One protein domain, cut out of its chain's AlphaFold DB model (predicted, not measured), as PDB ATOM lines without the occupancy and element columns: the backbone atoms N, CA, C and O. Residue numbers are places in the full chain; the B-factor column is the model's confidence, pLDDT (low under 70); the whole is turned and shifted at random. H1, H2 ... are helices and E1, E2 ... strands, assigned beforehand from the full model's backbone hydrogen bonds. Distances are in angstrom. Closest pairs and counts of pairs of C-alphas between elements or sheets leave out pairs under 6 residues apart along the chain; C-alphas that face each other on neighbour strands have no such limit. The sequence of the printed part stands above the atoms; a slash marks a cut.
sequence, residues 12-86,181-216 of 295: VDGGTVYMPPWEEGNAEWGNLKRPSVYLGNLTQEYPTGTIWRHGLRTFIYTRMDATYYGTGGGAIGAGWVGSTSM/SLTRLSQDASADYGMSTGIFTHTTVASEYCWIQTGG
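AT A GLANCE: This is residues 12 to 86 and 181 to 216 of the 295 residues of an uncharacterized protein of marine sediment metagenome (UniProt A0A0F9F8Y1). Amid little regular structure, one strongly twisted antiparallel sheet, E1 E2 E3 E7 E6 E4 E5, folds back at hinge E6 into two facing leaves. Helix H1 only grazes it. The 111 printed residues, 38 in seven named strands and H1 after E3, are classed mostly strand and compact, radius of gyration of the C-alphas 13.5 A, spanning 40 by 29 by 25 A.

IN THESE COORDINATES: Find E3, residues 57-63, from C-alpha 57 at (-42.345, 1.967, -7.725), running 19.5 A. E7, residues 209-215, runs 18.8 A to C-alpha 215 at (-45.001, -1.761, -5.141). E1 is residues 15-18, E2 51-54, H1 66-69, E4 81-84, E5 183-185, E6 196-200.

HOW THE PARTS SIT: Between E3 and E7, N 60 and O 212 are within hydrogen-bond range, 2.8 A. E1 E2 E3 form a meander, successive antiparallel neighbours. H1 is too short for O i to N i+4 pairs.

THE WHOLE: Residues 87 to 180 are not printed; C-alphas 86 and 181 are 8.7 A apart. Links E1 to E2 and H1 to E4 are long. Of the printed residues 19 have pLDDT under 70, among them residues 186 to 195.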
ATOM      1  N   VAL A  12     -28.808   6.038  -7.268       57.44
ATOM      2  CA  VAL A  12     -28.447   6.037  -8.695       57.44
ATOM      3  C   VAL A  12     -29.621   6.630  -9.459       57.44
ATOM      4  O   VAL A  12     -30.712   6.071  -9.442       57.44
ATOM      5  N   ASP A  13     -29.445   7.799 -10.074       68.06
ATOM      6  CA  ASP A  13     -30.507   8.491 -10.828       68.06
ATOM      7  C   ASP A  13     -31.849   8.622 -10.064       68.06
ATOM      8  O   ASP A  13     -32.935   8.509 -10.639       68.06
ATOM      9  N   GLY A  14     -31.780   8.834  -8.744       76.56
ATOM     10  CA  GLY A  14     -32.952   9.002  -7.878       76.56
ATOM     11  C   GLY A  14     -33.589   7.708  -7.357       76.56
ATOM     12  O   GLY A  14     -34.677   7.773  -6.786       76.56
ATOM     13  N   GLY A  15     -32.955   6.544  -7.533       84.50
ATOM     14  CA  GLY A  15     -33.430   5.274  -6.967       84.50
ATOM     15  C   GLY A  15     -32.421   4.603  -6.045       84.50
ATOM     16  O   GLY A  15     -31.260   4.996  -6.014       84.50
ATOM     17  N   THR A  16     -32.869   3.606  -5.282       89.81
ATOM     18  CA  THR A  16     -32.057   2.876  -4.290       89.81
ATOM     19  C   THR A  16     -32.085   1.372  -4.545       89.81
ATOM     20  O   THR A  16     -33.171   0.798  -4.663       89.81
ATOM     21  N   VAL A  17     -30.903   0.747  -4.621       89.06
ATOM     22  CA  VAL A  17     -30.733  -0.716  -4.690       89.06
ATOM     23  C   VAL A  17     -30.504  -1.251  -3.274       89.06
ATOM     24  O   VAL A  17     -29.647  -0.728  -2.565       89.06
ATOM     25  N   TYR A  18     -31.226  -2.297  -2.881       88.00
ATOM     26  CA  TYR A  18     -31.028  -3.033  -1.632       88.00
ATOM     27  C   TYR A  18     -30.664  -4.480  -1.954       88.00
ATOM     28  O   TYR A  18     -31.417  -5.166  -2.646       88.00
ATOM     29  N   MET A  19     -29.519  -4.935  -1.449       87.31
ATOM     30  CA  MET A  19     -29.110  -6.336  -1.562       87.31
ATOM     31  C   MET A  19     -29.927  -7.208  -0.594       87.31
ATOM     32  O   MET A  19     -30.208  -6.758   0.521       87.31
ATOM     33  N   PRO A  20     -30.303  -8.434  -0.993       85.06
ATOM     34  CA  PRO A  20     -30.992  -9.372  -0.116       85.06
ATOM     35  C   PRO A  20     -30.015  -9.983   0.908       85.06
ATOM     36  O   PRO A  20     -28.794  -9.839   0.760       85.06
ATOM     37  N   PRO A  21     -30.517 -10.687   1.942       81.75
ATOM     38  CA  PRO A  21     -29.695 -11.611   2.722       81.75
ATOM     39  C   PRO A  21     -28.998 -12.631   1.814       81.75
ATOM     40  O   PRO A  21     -29.500 -12.949   0.738       81.75
ATOM     41  N   TRP A  22     -27.844 -13.144   2.244       78.56
ATOM     42  CA  TRP A  22     -27.116 -14.141   1.462       78.56
ATOM     43  C   TRP A  22     -27.920 -15.440   1.349       78.56
ATOM     44  O   TRP A  22     -28.277 -16.031   2.363       78.56
ATOM     45  N   GLU A  23     -28.153 -15.886   0.118       76.12
ATOM     46  CA  GLU A  23     -28.845 -17.127  -0.235       76.12
ATOM     47  C   GLU A  23     -27.957 -17.916  -1.207       76.12
ATOM     48  O   GLU A  23     -27.388 -17.342  -2.148       76.12
ATOM     49  N   GLU A  24     -27.824 -19.223  -0.980       75.00
ATOM     50  CA  GLU A  24     -27.035 -20.109  -1.837       75.00
ATOM     51  C   GLU A  24     -27.579 -20.131  -3.282       75.00
ATOM     52  O   GLU A  24     -28.768 -19.961  -3.527       75.00
ATOM     53  N   GLY A  25     -26.698 -20.313  -4.271       77.56
ATOM     54  CA  GLY A  25     -27.084 -20.374  -5.690       77.56
ATOM     55  C   GLY A  25     -27.142 -19.025  -6.415       77.56
ATOM     56  O   GLY A  25     -27.297 -19.001  -7.635       77.56
ATOM     57  N   ASN A  26     -26.945 -17.910  -5.705       81.81
ATOM     58  CA  ASN A  26     -26.844 -16.576  -6.296       81.81
ATOM     59  C   ASN A  26     -25.413 -16.202  -6.713       81.81
ATOM     60  O   ASN A  26     -24.475 -16.298  -5.916       81.81
ATOM     61  N   ALA A  27     -25.268 -15.692  -7.937       80.00
ATOM     62  CA  ALA A  27     -24.062 -15.043  -8.451       80.00
ATOM     63  C   ALA A  27     -24.148 -13.497  -8.360       80.00
ATOM     64  O   ALA A  27     -25.181 -12.936  -8.000       80.00
ATOM     65  N   GLU A  28     -23.052 -12.805  -8.700       83.38
ATOM     66  CA  GLU A  28     -22.992 -11.336  -8.878       83.38
ATOM     67  C   GLU A  28     -23.358 -10.473  -7.648       83.38
ATOM     68  O   GLU A  28     -23.965  -9.403  -7.748       83.38
ATOM     69  N   TRP A  29     -22.938 -10.901  -6.456       83.62
ATOM     70  CA  TRP A  29     -23.082 -10.111  -5.232       83.62
ATOM     71  C   TRP A  29     -22.377  -8.749  -5.325       83.62
ATOM     72  O   TRP A  29     -21.215  -8.651  -5.720       83.62
ATOM     73  N   GLY A  30     -23.066  -7.688  -4.898       79.44
ATOM     74  CA  GLY A  30     -22.497  -6.339  -4.830       79.44
ATOM     75  C   GLY A  30     -22.548  -5.542  -6.138       79.44
ATOM     76  O   GLY A  30     -21.965  -4.457  -6.203       79.44
ATOM     77  N   ASN A  31     -23.257  -6.018  -7.171       84.38
ATOM     78  CA  ASN A  31     -23.570  -5.182  -8.328       84.38
ATOM     79  C   ASN A  31     -24.533  -4.047  -7.934       84.38
ATOM     80  O   ASN A  31     -25.677  -4.281  -7.560       84.38
ATOM     81  N   LEU A  32     -24.071  -2.800  -8.040       82.06
ATOM     82  CA  LEU A  32     -24.823  -1.594  -7.663       82.06
ATOM     83  C   LEU A  32     -25.106  -0.681  -8.863       82.06
ATOM     84  O   LEU A  32     -25.370   0.513  -8.701       82.06
ATOM     85  N   LYS A  33     -25.003  -1.218 -10.083       86.50
ATOM     86  CA  LYS A  33     -25.372  -0.493 -11.302       86.50
ATOM     87  C   LYS A  33     -26.878  -0.225 -11.318       86.50
ATOM     88  O   LYS A  33     -27.653  -0.881 -10.629       86.50
ATOM     89  N   ARG A  34     -27.294   0.756 -12.121       87.19
ATOM     90  CA  ARG A  34     -28.713   1.041 -12.344       87.19
ATOM     91  C   ARG A  34     -29.392  -0.180 -12.981       87.19
ATOM     92  O   ARG A  34     -28.967  -0.579 -14.067       87.19
ATOM     93  N   PRO A  35     -30.467  -0.710 -12.380       90.56
ATOM     94  CA  PRO A  35     -31.213  -1.803 -12.980       90.56
ATOM     95  C   PRO A  35     -31.960  -1.417 -14.257       90.56
ATOM     96  O   PRO A  35     -32.605  -0.364 -14.332       90.56
ATOM     97  N   SER A  36     -31.947  -2.323 -15.231       91.44
ATOM     98  CA  SER A  36     -32.765  -2.249 -16.445       91.44
ATOM     99  C   SER A  36     -34.094  -2.980 -16.236       91.44
ATOM    100  O   SER A  36     -34.318  -4.041 -16.798       91.44
ATOM    101  N   VAL A  37     -34.998  -2.417 -15.427       91.56
ATOM    102  CA  VAL A  37     -36.225  -3.103 -14.943       91.56
ATOM    103  C   VAL A  37     -37.288  -3.469 -15.993       91.56
ATOM    104  O   VAL A  37     -38.347  -3.971 -15.631       91.56
ATOM    105  N   TYR A  38     -37.048  -3.189 -17.272       91.25
ATOM    106  CA  TYR A  38     -37.950  -3.511 -18.391       91.25
ATOM    107  C   TYR A  38     -37.317  -4.494 -19.383       91.25
ATOM    108  O   TYR A  38     -37.820  -4.670 -20.491       91.25
ATOM    109  N   LEU A  39     -36.173  -5.062 -19.010       90.12
ATOM    110  CA  LEU A  39     -35.433  -6.059 -19.759       90.12
ATOM    111  C   LEU A  39     -35.128  -7.207 -18.802       90.12
ATOM    112  O   LEU A  39     -34.897  -6.982 -17.611       90.12
ATOM    113  N   GLY A  40     -35.095  -8.425 -19.319       90.25
ATOM    114  CA  GLY A  40     -34.489  -9.537 -18.609       90.25
ATOM    115  C   GLY A  40     -33.316 -10.109 -19.384       90.25
ATOM    116  O   GLY A  40     -32.950  -9.640 -20.469       90.25
ATOM    117  N   ASN A  41     -32.649 -11.058 -18.746       92.06
ATOM    118  CA  ASN A  41     -31.364 -11.571 -19.181       92.06
ATOM    119  C   ASN A  41     -31.258 -13.059 -18.838       92.06
ATOM    120  O   ASN A  41     -31.810 -13.525 -17.847       92.06
ATOM    121  N   LEU A  42     -30.529 -13.824 -19.647       91.69
ATOM    122  CA  LEU A  42     -30.240 -15.230 -19.345       91.69
ATOM    123  C   LEU A  42     -29.081 -15.378 -18.353       91.69
ATOM    124  O   LEU A  42     -28.900 -16.441 -17.767       91.69
ATOM    125  N   THR A  43     -28.289 -14.321 -18.177       93.25
ATOM    126  CA  THR A  43     -27.235 -14.257 -17.163       93.25
ATOM    127  C   THR A  43     -27.720 -13.448 -15.971       93.25
ATOM    128  O   THR A  43     -28.342 -12.400 -16.130       93.25
ATOM    129  N   GLN A  44     -27.419 -13.939 -14.773       94.19
ATOM    130  CA  GLN A  44     -27.727 -13.245 -13.535       94.19
ATOM    131  C   GLN A  44     -26.935 -11.934 -13.439       94.19
ATOM    132  O   GLN A  44     -25.717 -11.952 -13.557       94.19
ATOM    133  N   GLU A  45     -27.612 -10.806 -13.211       92.81
ATOM    134  CA  GLU A  45     -26.970  -9.500 -12.996       92.81
ATOM    135  C   GLU A  45     -26.940  -9.086 -11.519       92.81
ATOM    136  O   GLU A  45     -26.082  -8.302 -11.121       92.81
ATOM    137  N   TYR A  46     -27.885  -9.582 -10.719       92.69
ATOM    138  CA  TYR A  46     -28.022  -9.295  -9.290       92.69
ATOM    139  C   TYR A  46     -28.444 -10.576  -8.552       92.69
ATOM    140  O   TYR A  46     -29.057 -11.456  -9.163       92.69
ATOM    141  N   PRO A  47     -28.206 -10.693  -7.239       92.12
ATOM    142  CA  PRO A  47     -28.824 -11.740  -6.431       92.12
ATOM    143  C   PRO A  47     -30.362 -11.673  -6.500       92.12
ATOM    144  O   PRO A  47     -30.945 -10.582  -6.502       92.12
ATOM    145  N   THR A  48     -31.045 -12.812  -6.560       92.44
ATOM    146  CA  THR A  48     -32.508 -12.893  -6.466       92.44
ATOM    147  C   THR A  48     -32.989 -12.334  -5.132       92.44
ATOM    148  O   THR A  48     -32.363 -12.537  -4.098       92.44
ATOM    149  N   GLY A  49     -34.089 -11.587  -5.138       91.00
ATOM    150  CA  GLY A  49     -34.546 -10.813  -3.982       91.00
ATOM    151  C   GLY A  49     -33.939  -9.407  -3.873       91.00
ATOM    152  O   GLY A  49     -34.374  -8.638  -3.016       91.00
ATOM    153  N   THR A  50     -32.989  -9.018  -4.738       92.44
ATOM    154  CA  THR A  50     -32.499  -7.626  -4.793       92.44
ATOM    155  C   THR A  50     -33.660  -6.671  -5.057       92.44
ATOM    156  O   THR A  50     -34.433  -6.875  -5.990       92.44
ATOM    157  N   ILE A  51     -33.768  -5.604  -4.262       93.31
ATOM    158  CA  ILE A  51     -34.850  -4.620  -4.363       93.31
ATOM    159  C   ILE A  51     -34.329  -3.359  -5.041       93.31
ATOM    160  O   ILE A  51     -33.326  -2.790  -4.624       93.31
ATOM    161  N   TRP A  52     -35.057  -2.859  -6.032       93.00
ATOM    162  CA  TRP A  52     -34.841  -1.542  -6.618       93.00
ATOM    163  C   TRP A  52     -36.058  -0.663  -6.371       93.00
ATOM    164  O   TRP A  52     -37.172  -0.991  -6.778       93.00
ATOM    165  N   ARG A  53     -35.861   0.476  -5.710       91.69
ATOM    166  CA  ARG A  53     -36.904   1.495  -5.540       91.69
ATOM    167  C   ARG A  53     -36.583   2.702  -6.396       91.69
ATOM    168  O   ARG A  53     -35.510   3.277  -6.253       91.69
ATOM    169  N   HIS A  54     -37.517   3.114  -7.248       89.19
ATOM    170  CA  HIS A  54     -37.368   4.307  -8.085       89.19
ATOM    171  C   HIS A  54     -38.697   5.048  -8.204       89.19
ATOM    172  O   HIS A  54     -39.698   4.503  -8.678       89.19
ATOM    173  N   GLY A  55     -38.712   6.299  -7.741       87.88
ATOM    174  CA  GLY A  55     -39.937   7.087  -7.639       87.88
ATOM    175  C   GLY A  55     -40.988   6.392  -6.766       87.88
ATOM    176  O   GLY A  55     -40.724   6.055  -5.616       87.88
ATOM    177  N   LEU A  56     -42.185   6.181  -7.320       86.62
ATOM    178  CA  LEU A  56     -43.305   5.539  -6.620       86.62
ATOM    179  C   LEU A  56     -43.273   4.005  -6.678       86.62
ATOM    180  O   LEU A  56     -44.147   3.377  -6.086       86.62
ATOM    181  N   ARG A  57     -42.339   3.402  -7.426       89.00
ATOM    182  CA  ARG A  57     -42.345   1.967  -7.725       89.00
ATOM    183  C   ARG A  57     -41.246   1.216  -6.982       89.00
ATOM    184  O   ARG A  57     -40.132   1.718  -6.819       89.00
ATOM    185  N   THR A  58     -41.571  -0.014  -6.602       93.75
ATOM    186  CA  THR A  58     -40.634  -0.992  -6.043       93.75
ATOM    187  C   THR A  58     -40.584  -2.193  -6.968       93.75
ATOM    188  O   THR A  58     -41.632  -2.701  -7.373       93.75
ATOM    189  N   PHE A  59     -39.375  -2.638  -7.280       94.06
ATOM    190  CA  PHE A  59     -39.099  -3.803  -8.102       94.06
ATOM    191  C   PHE A  59     -38.235  -4.785  -7.326       94.06
ATOM    192  O   PHE A  59     -37.396  -4.357  -6.531       94.06
ATOM    193  N   ILE A  60     -38.416  -6.075  -7.573       94.94
ATOM    194  CA  ILE A  60     -37.595  -7.132  -6.989       94.94
ATOM    195  C   ILE A  60     -37.062  -8.019  -8.111       94.94
ATOM    196  O   ILE A  60     -37.796  -8.361  -9.039       94.94
ATOM    197  N   TYR A  61     -35.771  -8.329  -8.054       95.00
ATOM    198  CA  TYR A  61     -35.095  -9.183  -9.022       95.00
ATOM    199  C   TYR A  61     -35.389 -10.656  -8.738       95.00
ATOM    200  O   TYR A  61     -35.324 -11.086  -7.589       95.00
ATOM    201  N   THR A  62     -35.698 -11.427  -9.772       94.00
ATOM    202  CA  THR A  62     -36.097 -12.836  -9.669       94.00
ATOM    203  C   THR A  62     -35.620 -13.622 -10.889       94.00
ATOM    204  O   THR A  62     -35.133 -13.042 -11.866       94.00
ATOM    205  N   ARG A  63     -35.779 -14.945 -10.844       92.81
ATOM    206  CA  ARG A  63     -35.607 -15.851 -11.979       92.81
ATOM    207  C   ARG A  63     -36.933 -16.513 -12.341       92.81
ATOM    208  O   ARG A  63     -37.704 -16.888 -11.465       92.81
ATOM    209  N   MET A  64     -37.173 -16.707 -13.629       88.12
ATOM    210  CA  MET A  64     -38.349 -17.403 -14.133       88.12
ATOM    211  C   MET A  64     -38.163 -18.918 -14.152       88.12
ATOM    212  O   MET A  64     -37.202 -19.433 -14.729       88.12
ATOM    213  N   ASP A  65     -39.120 -19.640 -13.578       84.12
ATOM    214  CA  ASP A  65     -39.170 -21.097 -13.623       84.12
ATOM    215  C   ASP A  65     -39.476 -21.582 -15.045       84.12
ATOM    216  O   ASP A  65     -40.532 -21.295 -15.609       84.12
ATOM    217  N   ALA A  66     -38.542 -22.330 -15.633       82.50
ATOM    218  CA  ALA A  66     -38.666 -22.855 -16.987       82.50
ATOM    219  C   ALA A  66     -39.775 -23.905 -17.137       82.50
ATOM    220  O   ALA A  66     -40.304 -24.069 -18.238       82.50
ATOM    221  N   THR A  67     -40.138 -24.606 -16.059       76.56
ATOM    222  CA  THR A  67     -41.124 -25.697 -16.109       76.56
ATOM    223  C   THR A  67     -42.519 -25.208 -16.519       76.56
ATOM    224  O   THR A  67     -43.269 -25.946 -17.157       76.56
ATOM    225  N   TYR A  68     -42.819 -23.927 -16.280       68.69
ATOM    226  CA  TYR A  68     -44.115 -23.293 -16.553       68.69
ATOM    227  C   TYR A  68     -44.286 -22.753 -17.974       68.69
ATOM    228  O   TYR A  68     -45.363 -22.278 -18.331       68.69
ATOM    229  N   TYR A  69     -43.252 -22.837 -18.809       71.25
ATOM    230  CA  TYR A  69     -43.300 -22.355 -20.192       71.25
ATOM    231  C   TYR A  69     -43.574 -23.467 -21.218       71.25
ATOM    232  O   TYR A  69     -43.680 -23.190 -22.418       71.25
ATOM    233  N   GLY A  70     -43.716 -24.717 -20.756       59.47
ATOM    234  CA  GLY A  70     -43.891 -25.900 -21.597       59.47
ATOM    235  C   GLY A  70     -42.698 -26.169 -22.526       59.47
ATOM    236  O   GLY A  70     -41.729 -25.416 -22.596       59.47
ATOM    237  N   THR A  71     -42.766 -27.252 -23.301       55.59
ATOM    238  CA  THR A  71     -41.727 -27.615 -24.288       55.59
ATOM    239  C   THR A  71     -41.730 -26.734 -25.543       55.59
ATOM    240  O   THR A  71     -40.806 -26.815 -26.347       55.59
ATOM    241  N   GLY A  72     -42.755 -25.892 -25.718       51.31
ATOM    242  CA  GLY A  72     -42.943 -25.028 -26.888       51.31
ATOM    243  C   GLY A  72     -42.372 -23.612 -26.760       51.31
ATOM    244  O   GLY A  72     -42.507 -22.846 -27.709       51.31
ATOM    245  N   GLY A  73     -41.762 -23.252 -25.624       53.06
ATOM    246  CA  GLY A  73     -41.199 -21.914 -25.426       53.06
ATOM    247  C   GLY A  73     -42.272 -20.831 -25.338       53.06
ATOM    248  O   GLY A  73     -42.228 -19.853 -26.083       53.06
ATOM    249  N   GLY A  74     -43.253 -21.011 -24.446       63.28
ATOM    250  CA  GLY A  74     -44.210 -19.951 -24.136       63.28
ATOM    251  C   GLY A  74     -43.501 -18.657 -23.716       63.28
ATOM    252  O   GLY A  74     -42.342 -18.666 -23.304       63.28
ATOM    253  N   ALA A  75     -44.206 -17.536 -23.806       72.88
ATOM    254  CA  ALA A  75     -43.772 -16.270 -23.236       72.88
ATOM    255  C   ALA A  75     -44.888 -15.746 -22.333       72.88
ATOM    256  O   ALA A  75     -46.067 -15.852 -22.683       72.88
ATOM    257  N   ILE A  76     -44.531 -15.194 -21.177       73.62
ATOM    258  CA  ILE A  76     -45.490 -14.580 -20.256       73.62
ATOM    259  C   ILE A  76     -45.473 -13.087 -20.535       73.62
ATOM    260  O   ILE A  76     -44.416 -12.472 -20.526       73.62
ATOM    261  N   GLY A  77     -46.629 -12.497 -20.832       73.31
ATOM    262  CA  GLY A  77     -46.704 -11.080 -21.180       73.31
ATOM    263  C   GLY A  77     -46.450 -10.153 -19.989       73.31
ATOM    264  O   GLY A  77     -46.669 -10.511 -18.831       73.31
ATOM    265  N   ALA A  78     -46.088  -8.905 -20.286       78.81
ATOM    266  CA  ALA A  78     -46.124  -7.838 -19.292       78.81
ATOM    267  C   ALA A  78     -47.533  -7.705 -18.680       78.81
ATOM    268  O   ALA A  78     -48.547  -7.894 -19.357       78.81
ATOM    269  N   GLY A  79     -47.607  -7.352 -17.399       71.62
ATOM    270  CA  GLY A  79     -48.862  -7.146 -16.683       71.62
ATOM    271  C   GLY A  79     -49.486  -8.405 -16.076       71.62
ATOM    272  O   GLY A  79     -50.529  -8.293 -15.435       71.62
ATOM    273  N   TRP A  80     -48.874  -9.577 -16.256       72.88
ATOM    274  CA  TRP A  80     -49.285 -10.810 -15.582       72.88
ATOM    275  C   TRP A  80     -48.731 -10.875 -14.155       72.88
ATOM    276  O   TRP A  80     -47.670 -10.316 -13.869       72.88
ATOM    277  N   VAL A  81     -49.459 -11.558 -13.269       74.81
ATOM    278  CA  VAL A  81     -49.071 -11.755 -11.868       74.81
ATOM    279  C   VAL A  81     -48.183 -12.996 -11.755       74.81
ATOM    280  O   VAL A  81     -48.568 -14.087 -12.181       74.81
ATOM    281  N   GLY A  82     -46.995 -12.819 -11.188       73.69
ATOM    282  CA  GLY A  82     -46.099 -13.906 -10.818       73.69
ATOM    283  C   GLY A  82     -46.489 -14.527  -9.478       73.69
ATOM    284  O   GLY A  82     -47.013 -13.849  -8.589       73.69
ATOM    285  N   SER A  83     -46.203 -15.813  -9.323       73.31
ATOM    286  CA  SER A  83     -46.296 -16.530  -8.051       73.31
ATOM    287  C   SER A  83     -44.975 -17.224  -7.727       73.31
ATOM    288  O   SER A  83     -44.146 -17.461  -8.604       73.31
ATOM    289  N   THR A  84     -44.744 -17.535  -6.455       75.00
ATOM    290  CA  THR A  84     -43.593 -18.346  -6.028       75.00
ATOM    291  C   THR A  84     -43.701 -19.767  -6.588       75.00
ATOM    292  O   THR A  84     -44.799 -20.341  -6.631       75.00
ATOM    293  N   SER A  85     -42.574 -20.347  -7.008       70.56
ATOM    294  CA  SER A  85     -42.477 -21.790  -7.285       70.56
ATOM    295  C   SER A  85     -42.379 -22.622  -6.002       70.56
ATOM    296  O   SER A  85     -42.666 -23.814  -6.018       70.56
ATOM    297  N   MET A  86     -41.980 -21.994  -4.897       66.06
ATOM    298  CA  MET A  86     -41.786 -22.639  -3.602       66.06
ATOM    299  C   MET A  86     -43.088 -22.659  -2.802       66.06
ATOM    300  O   MET A  86     -43.757 -21.630  -2.674       66.06
ATOM    301  N   SER A 181     -36.556 -16.215  -5.227       88.44
ATOM    302  CA  SER A 181     -35.466 -17.058  -5.744       88.44
ATOM    303  C   SER A 181     -35.843 -17.696  -7.079       88.44
ATOM    304  O   SER A 181     -35.021 -17.784  -7.996       88.44
ATOM    305  N   LEU A 182     -37.117 -18.066  -7.218       85.88
ATOM    306  CA  LEU A 182     -37.693 -18.587  -8.442       85.88
ATOM    307  C   LEU A 182     -39.203 -18.291  -8.496       85.88
ATOM    308  O   LEU A 182     -39.969 -18.617  -7.587       85.88
ATOM    309  N   THR A 183     -39.638 -17.655  -9.580       83.38
ATOM    310  CA  THR A 183     -41.031 -17.257  -9.811       83.38
ATOM    311  C   THR A 183     -41.617 -17.932 -11.041       83.38
ATOM    312  O   THR A 183     -40.946 -18.103 -12.059       83.38
ATOM    313  N   ARG A 184     -42.903 -18.258 -10.971       75.38
ATOM    314  CA  ARG A 184     -43.698 -18.899 -12.021       75.38
ATOM    315  C   ARG A 184     -44.955 -18.087 -12.339       75.38
ATOM    316  O   ARG A 184     -45.192 -17.026 -11.762       75.38
ATOM    317  N   LEU A 185     -45.762 -18.593 -13.269       70.25
ATOM    318  CA  LEU A 185     -47.083 -18.048 -13.570       70.25
ATOM    319  C   LEU A 185     -48.118 -18.550 -12.555       70.25
ATOM    320  O   LEU A 185     -48.155 -19.739 -12.248       70.25
ATOM    321  N   SER A 186     -49.028 -17.678 -12.118       57.12
ATOM    322  CA  SER A 186     -50.138 -18.052 -11.228       57.12
ATOM    323  C   SER A 186     -51.259 -18.868 -11.902       57.12
ATOM    324  O   SER A 186     -52.292 -19.080 -11.284       57.12
ATOM    325  N   GLN A 187     -51.116 -19.249 -13.178       51.62
ATOM    326  CA  GLN A 187     -52.181 -19.871 -13.986       51.62
ATOM    327  C   GLN A 187     -52.164 -21.404 -13.944       51.62
ATOM    328  O   GLN A 187     -52.991 -22.046 -14.587       51.62
ATOM    329  N   ASP A 188     -51.225 -22.015 -13.228       47.31
ATOM    330  CA  ASP A 188     -51.301 -23.453 -13.029       47.31
ATOM    331  C   ASP A 188     -52.471 -23.755 -12.087       47.31
ATOM    332  O   ASP A 188     -52.402 -23.494 -10.891       47.31
ATOM    333  N   ALA A 189     -53.558 -24.286 -12.652       41.12
ATOM    334  CA  ALA A 189     -54.753 -24.718 -11.929       41.12
ATOM    335  C   ALA A 189     -54.483 -25.880 -10.951       41.12
ATOM    336  O   ALA A 189     -55.416 -26.374 -10.335       41.12
ATOM    337  N   SER A 190     -53.234 -26.350 -10.852       41.28
ATOM    338  CA  SER A 190     -52.779 -27.325  -9.857       41.28
ATOM    339  C   SER A 190     -51.811 -26.741  -8.813       41.28
ATOM    340  O   SER A 190     -51.288 -27.471  -7.971       41.28
ATOM    341  N   ALA A 191     -51.548 -25.429  -8.852       45.81
ATOM    342  CA  ALA A 191     -50.627 -24.735  -7.954       45.81
ATOM    343  C   ALA A 191     -51.366 -24.010  -6.814       45.81
ATOM    344  O   ALA A 191     -51.285 -22.787  -6.687       45.81
ATOM    345  N   ASP A 192     -52.042 -24.768  -5.954       46.31
ATOM    346  CA  ASP A 192     -53.033 -24.252  -4.990       46.31
ATOM    347  C   ASP A 192     -52.468 -23.363  -3.857       46.31
ATOM    348  O   ASP A 192     -53.227 -22.746  -3.111       46.31
ATOM    349  N   TYR A 193     -51.140 -23.240  -3.715       49.28
ATOM    350  CA  TYR A 193     -50.515 -22.669  -2.507       49.28
ATOM    351  C   TYR A 193     -49.377 -21.660  -2.750       49.28
ATOM    352  O   TYR A 193     -48.570 -21.384  -1.860       49.28
ATOM    353  N   GLY A 194     -49.294 -21.070  -3.946       52.53
ATOM    354  CA  GLY A 194     -48.274 -20.064  -4.264       52.53
ATOM    355  C   GLY A 194     -48.606 -18.655  -3.751       52.53
ATOM    356  O   GLY A 194     -49.620 -18.073  -4.124       52.53
ATOM    357  N   MET A 195     -47.706 -18.044  -2.976       65.81
ATOM    358  CA  MET A 195     -47.715 -16.597  -2.715       65.81
ATOM    359  C   MET A 195     -47.562 -15.790  -4.016       65.81
ATOM    360  O   MET A 195     -46.692 -16.086  -4.837       65.81
ATOM    361  N   SER A 196     -48.371 -14.741  -4.184       74.94
ATOM    362  CA  SER A 196     -48.185 -13.755  -5.255       74.94
ATOM    363  C   SER A 196     -46.916 -12.940  -5.006       74.94
ATOM    364  O   SER A 196     -46.710 -12.437  -3.899       74.94
ATOM    365  N   THR A 197     -46.061 -12.818  -6.020       78.06
ATOM    366  CA  THR A 197     -44.740 -12.180  -5.892       78.06
ATOM    367  C   THR A 197     -44.675 -10.817  -6.565       78.06
ATOM    368  O   THR A 197     -43.887  -9.975  -6.154       78.06
ATOM    369  N   GLY A 198     -45.519 -10.528  -7.553       82.00
ATOM    370  CA  GLY A 198     -45.547  -9.215  -8.199       82.00
ATOM    371  C   GLY A 198     -46.083  -9.265  -9.619       82.00
ATOM    372  O   GLY A 198     -46.659 -10.264 -10.040       82.00
ATOM    373  N   ILE A 199     -45.899  -8.174 -10.361       82.06
ATOM    374  CA  ILE A 199     -46.346  -8.048 -11.752       82.06
ATOM    375  C   ILE A 199     -45.144  -7.943 -12.689       82.06
ATOM    376  O   ILE A 199     -44.238  -7.138 -12.451       82.06
ATOM    377  N   PHE A 200     -45.156  -8.711 -13.779       83.94
ATOM    378  CA  PHE A 200     -44.129  -8.629 -14.819       83.94
ATOM    379  C   PHE A 200     -44.201  -7.290 -15.562       83.94
ATOM    380  O   PHE A 200     -45.270  -6.841 -15.975       83.94
ATOM    381  N   THR A 201     -43.059  -6.637 -15.742       85.69
ATOM    382  CA  THR A 201     -42.956  -5.332 -16.417       85.69
ATOM    383  C   THR A 201     -42.657  -5.459 -17.910       85.69
ATOM    384  O   THR A 201     -42.854  -4.498 -18.655       85.69
ATOM    385  N   HIS A 202     -42.215  -6.635 -18.351       85.69
ATOM    386  CA  HIS A 202     -41.941  -6.986 -19.741       85.69
ATOM    387  C   HIS A 202     -42.373  -8.426 -20.025       85.69
ATOM    388  O   HIS A 202     -42.781  -9.152 -19.121       85.69
ATOM    389  N   THR A 203     -42.322  -8.819 -21.296       86.38
ATOM    390  CA  THR A 203     -42.599 -10.201 -21.692       86.38
ATOM    391  C   THR A 203     -41.433 -11.098 -21.295       86.38
ATOM    392  O   THR A 203     -40.343 -10.906 -21.827       86.38
ATOM    393  N   THR A 204     -41.665 -12.074 -20.421       86.38
ATOM    394  CA  THR A 204     -40.622 -12.969 -19.922       86.38
ATOM    395  C   THR A 204     -40.600 -14.324 -20.627       86.38
ATOM    396  O   THR A 204     -41.623 -14.795 -21.138       86.38
ATOM    397  N   VAL A 205     -39.436 -14.976 -20.626       86.25
ATOM    398  CA  VAL A 205     -39.202 -16.321 -21.174       86.25
ATOM    399  C   VAL A 205     -38.633 -17.282 -20.120       86.25
ATOM    400  O   VAL A 205     -38.263 -16.898 -19.009       86.25
ATOM    401  N   ALA A 206     -38.568 -18.568 -20.466       86.50
ATOM    402  CA  ALA A 206     -38.054 -19.618 -19.591       86.50
ATOM    403  C   ALA A 206     -36.619 -19.341 -19.100       86.50
ATOM    404  O   ALA A 206     -35.745 -18.992 -19.892       86.50
ATOM    405  N   SER A 207     -36.357 -19.574 -17.805       89.50
ATOM    406  CA  SER A 207     -35.056 -19.348 -17.141       89.50
ATOM    407  C   SER A 207     -34.527 -17.911 -17.153       89.50
ATOM    408  O   SER A 207     -33.410 -17.693 -16.690       89.50
ATOM    409  N   GLU A 208     -35.292 -16.941 -17.648       91.62
ATOM    410  CA  GLU A 208     -34.876 -15.542 -17.676       91.62
ATOM    411  C   GLU A 208     -34.814 -14.957 -16.264       91.62
ATOM    412  O   GLU A 208     -35.699 -15.181 -15.439       91.62
ATOM    413  N   TYR A 209     -33.777 -14.176 -15.992       94.12
ATOM    414  CA  TYR A 209     -33.742 -13.294 -14.844       94.12
ATOM    415  C   TYR A 209     -34.378 -11.952 -15.190       94.12
ATOM    416  O   TYR A 209     -34.039 -11.331 -16.199       94.12
ATOM    417  N   CYS A 210     -35.283 -11.483 -14.341       94.25
ATOM    418  CA  CYS A 210     -36.078 -10.291 -14.597       94.25
ATOM    419  C   CYS A 210     -36.392  -9.522 -13.314       94.25
ATOM    420  O   CYS A 210     -36.247 -10.024 -12.202       94.25
ATOM    421  N   TRP A 211     -36.883  -8.298 -13.485       94.56
ATOM    422  CA  TRP A 211     -37.438  -7.494 -12.404       94.56
ATOM    423  C   TRP A 211     -38.961  -7.582 -12.421       94.56
ATOM    424  O   TRP A 211     -39.584  -7.339 -13.452       94.56
ATOM    425  N   ILE A 212     -39.568  -7.867 -11.271       91.19
ATOM    426  CA  ILE A 212     -41.023  -7.798 -11.090       91.19
ATOM    427  C   ILE A 212     -41.391  -6.598 -10.232       91.19
ATOM    428  O   ILE A 212     -40.691  -6.270  -9.275       91.19
ATOM    429  N   GLN A 213     -42.482  -5.913 -10.568       91.62
ATOM    430  CA  GLN A 213     -42.968  -4.782  -9.785       91.62
ATOM    431  C   GLN A 213     -43.814  -5.285  -8.610       91.62
ATOM    432  O   GLN A 213     -44.827  -5.953  -8.809       91.62
ATOM    433  N   THR A 214     -43.425  -4.915  -7.392       90.12
ATOM    434  CA  THR A 214     -44.072  -5.344  -6.138       90.12
ATOM    435  C   THR A 214     -44.702  -4.190  -5.364       90.12
ATOM    436  O   THR A 214     -45.456  -4.401  -4.419       90.12
ATOM    437  N   GLY A 215     -44.426  -2.947  -5.767       86.12
ATOM    438  CA  GLY A 215     -45.001  -1.761  -5.141       86.12
ATOM    439  C   GLY A 215     -45.196  -0.607  -6.114       86.12
ATOM    440  O   GLY A 215     -44.509  -0.502  -7.133       86.12
ATOM    441  N   GLY A 216     -46.132   0.276  -5.772       81.75
ATOM    442  CA  GLY A 216     -46.496   1.440  -6.577       81.75
ATOM    443  C   GLY A 216     -47.492   1.148  -7.703       81.75
ATOM    444  O   GLY A 216     -47.876  -0.003  -7.911       81.75
TER     445      GLY A 216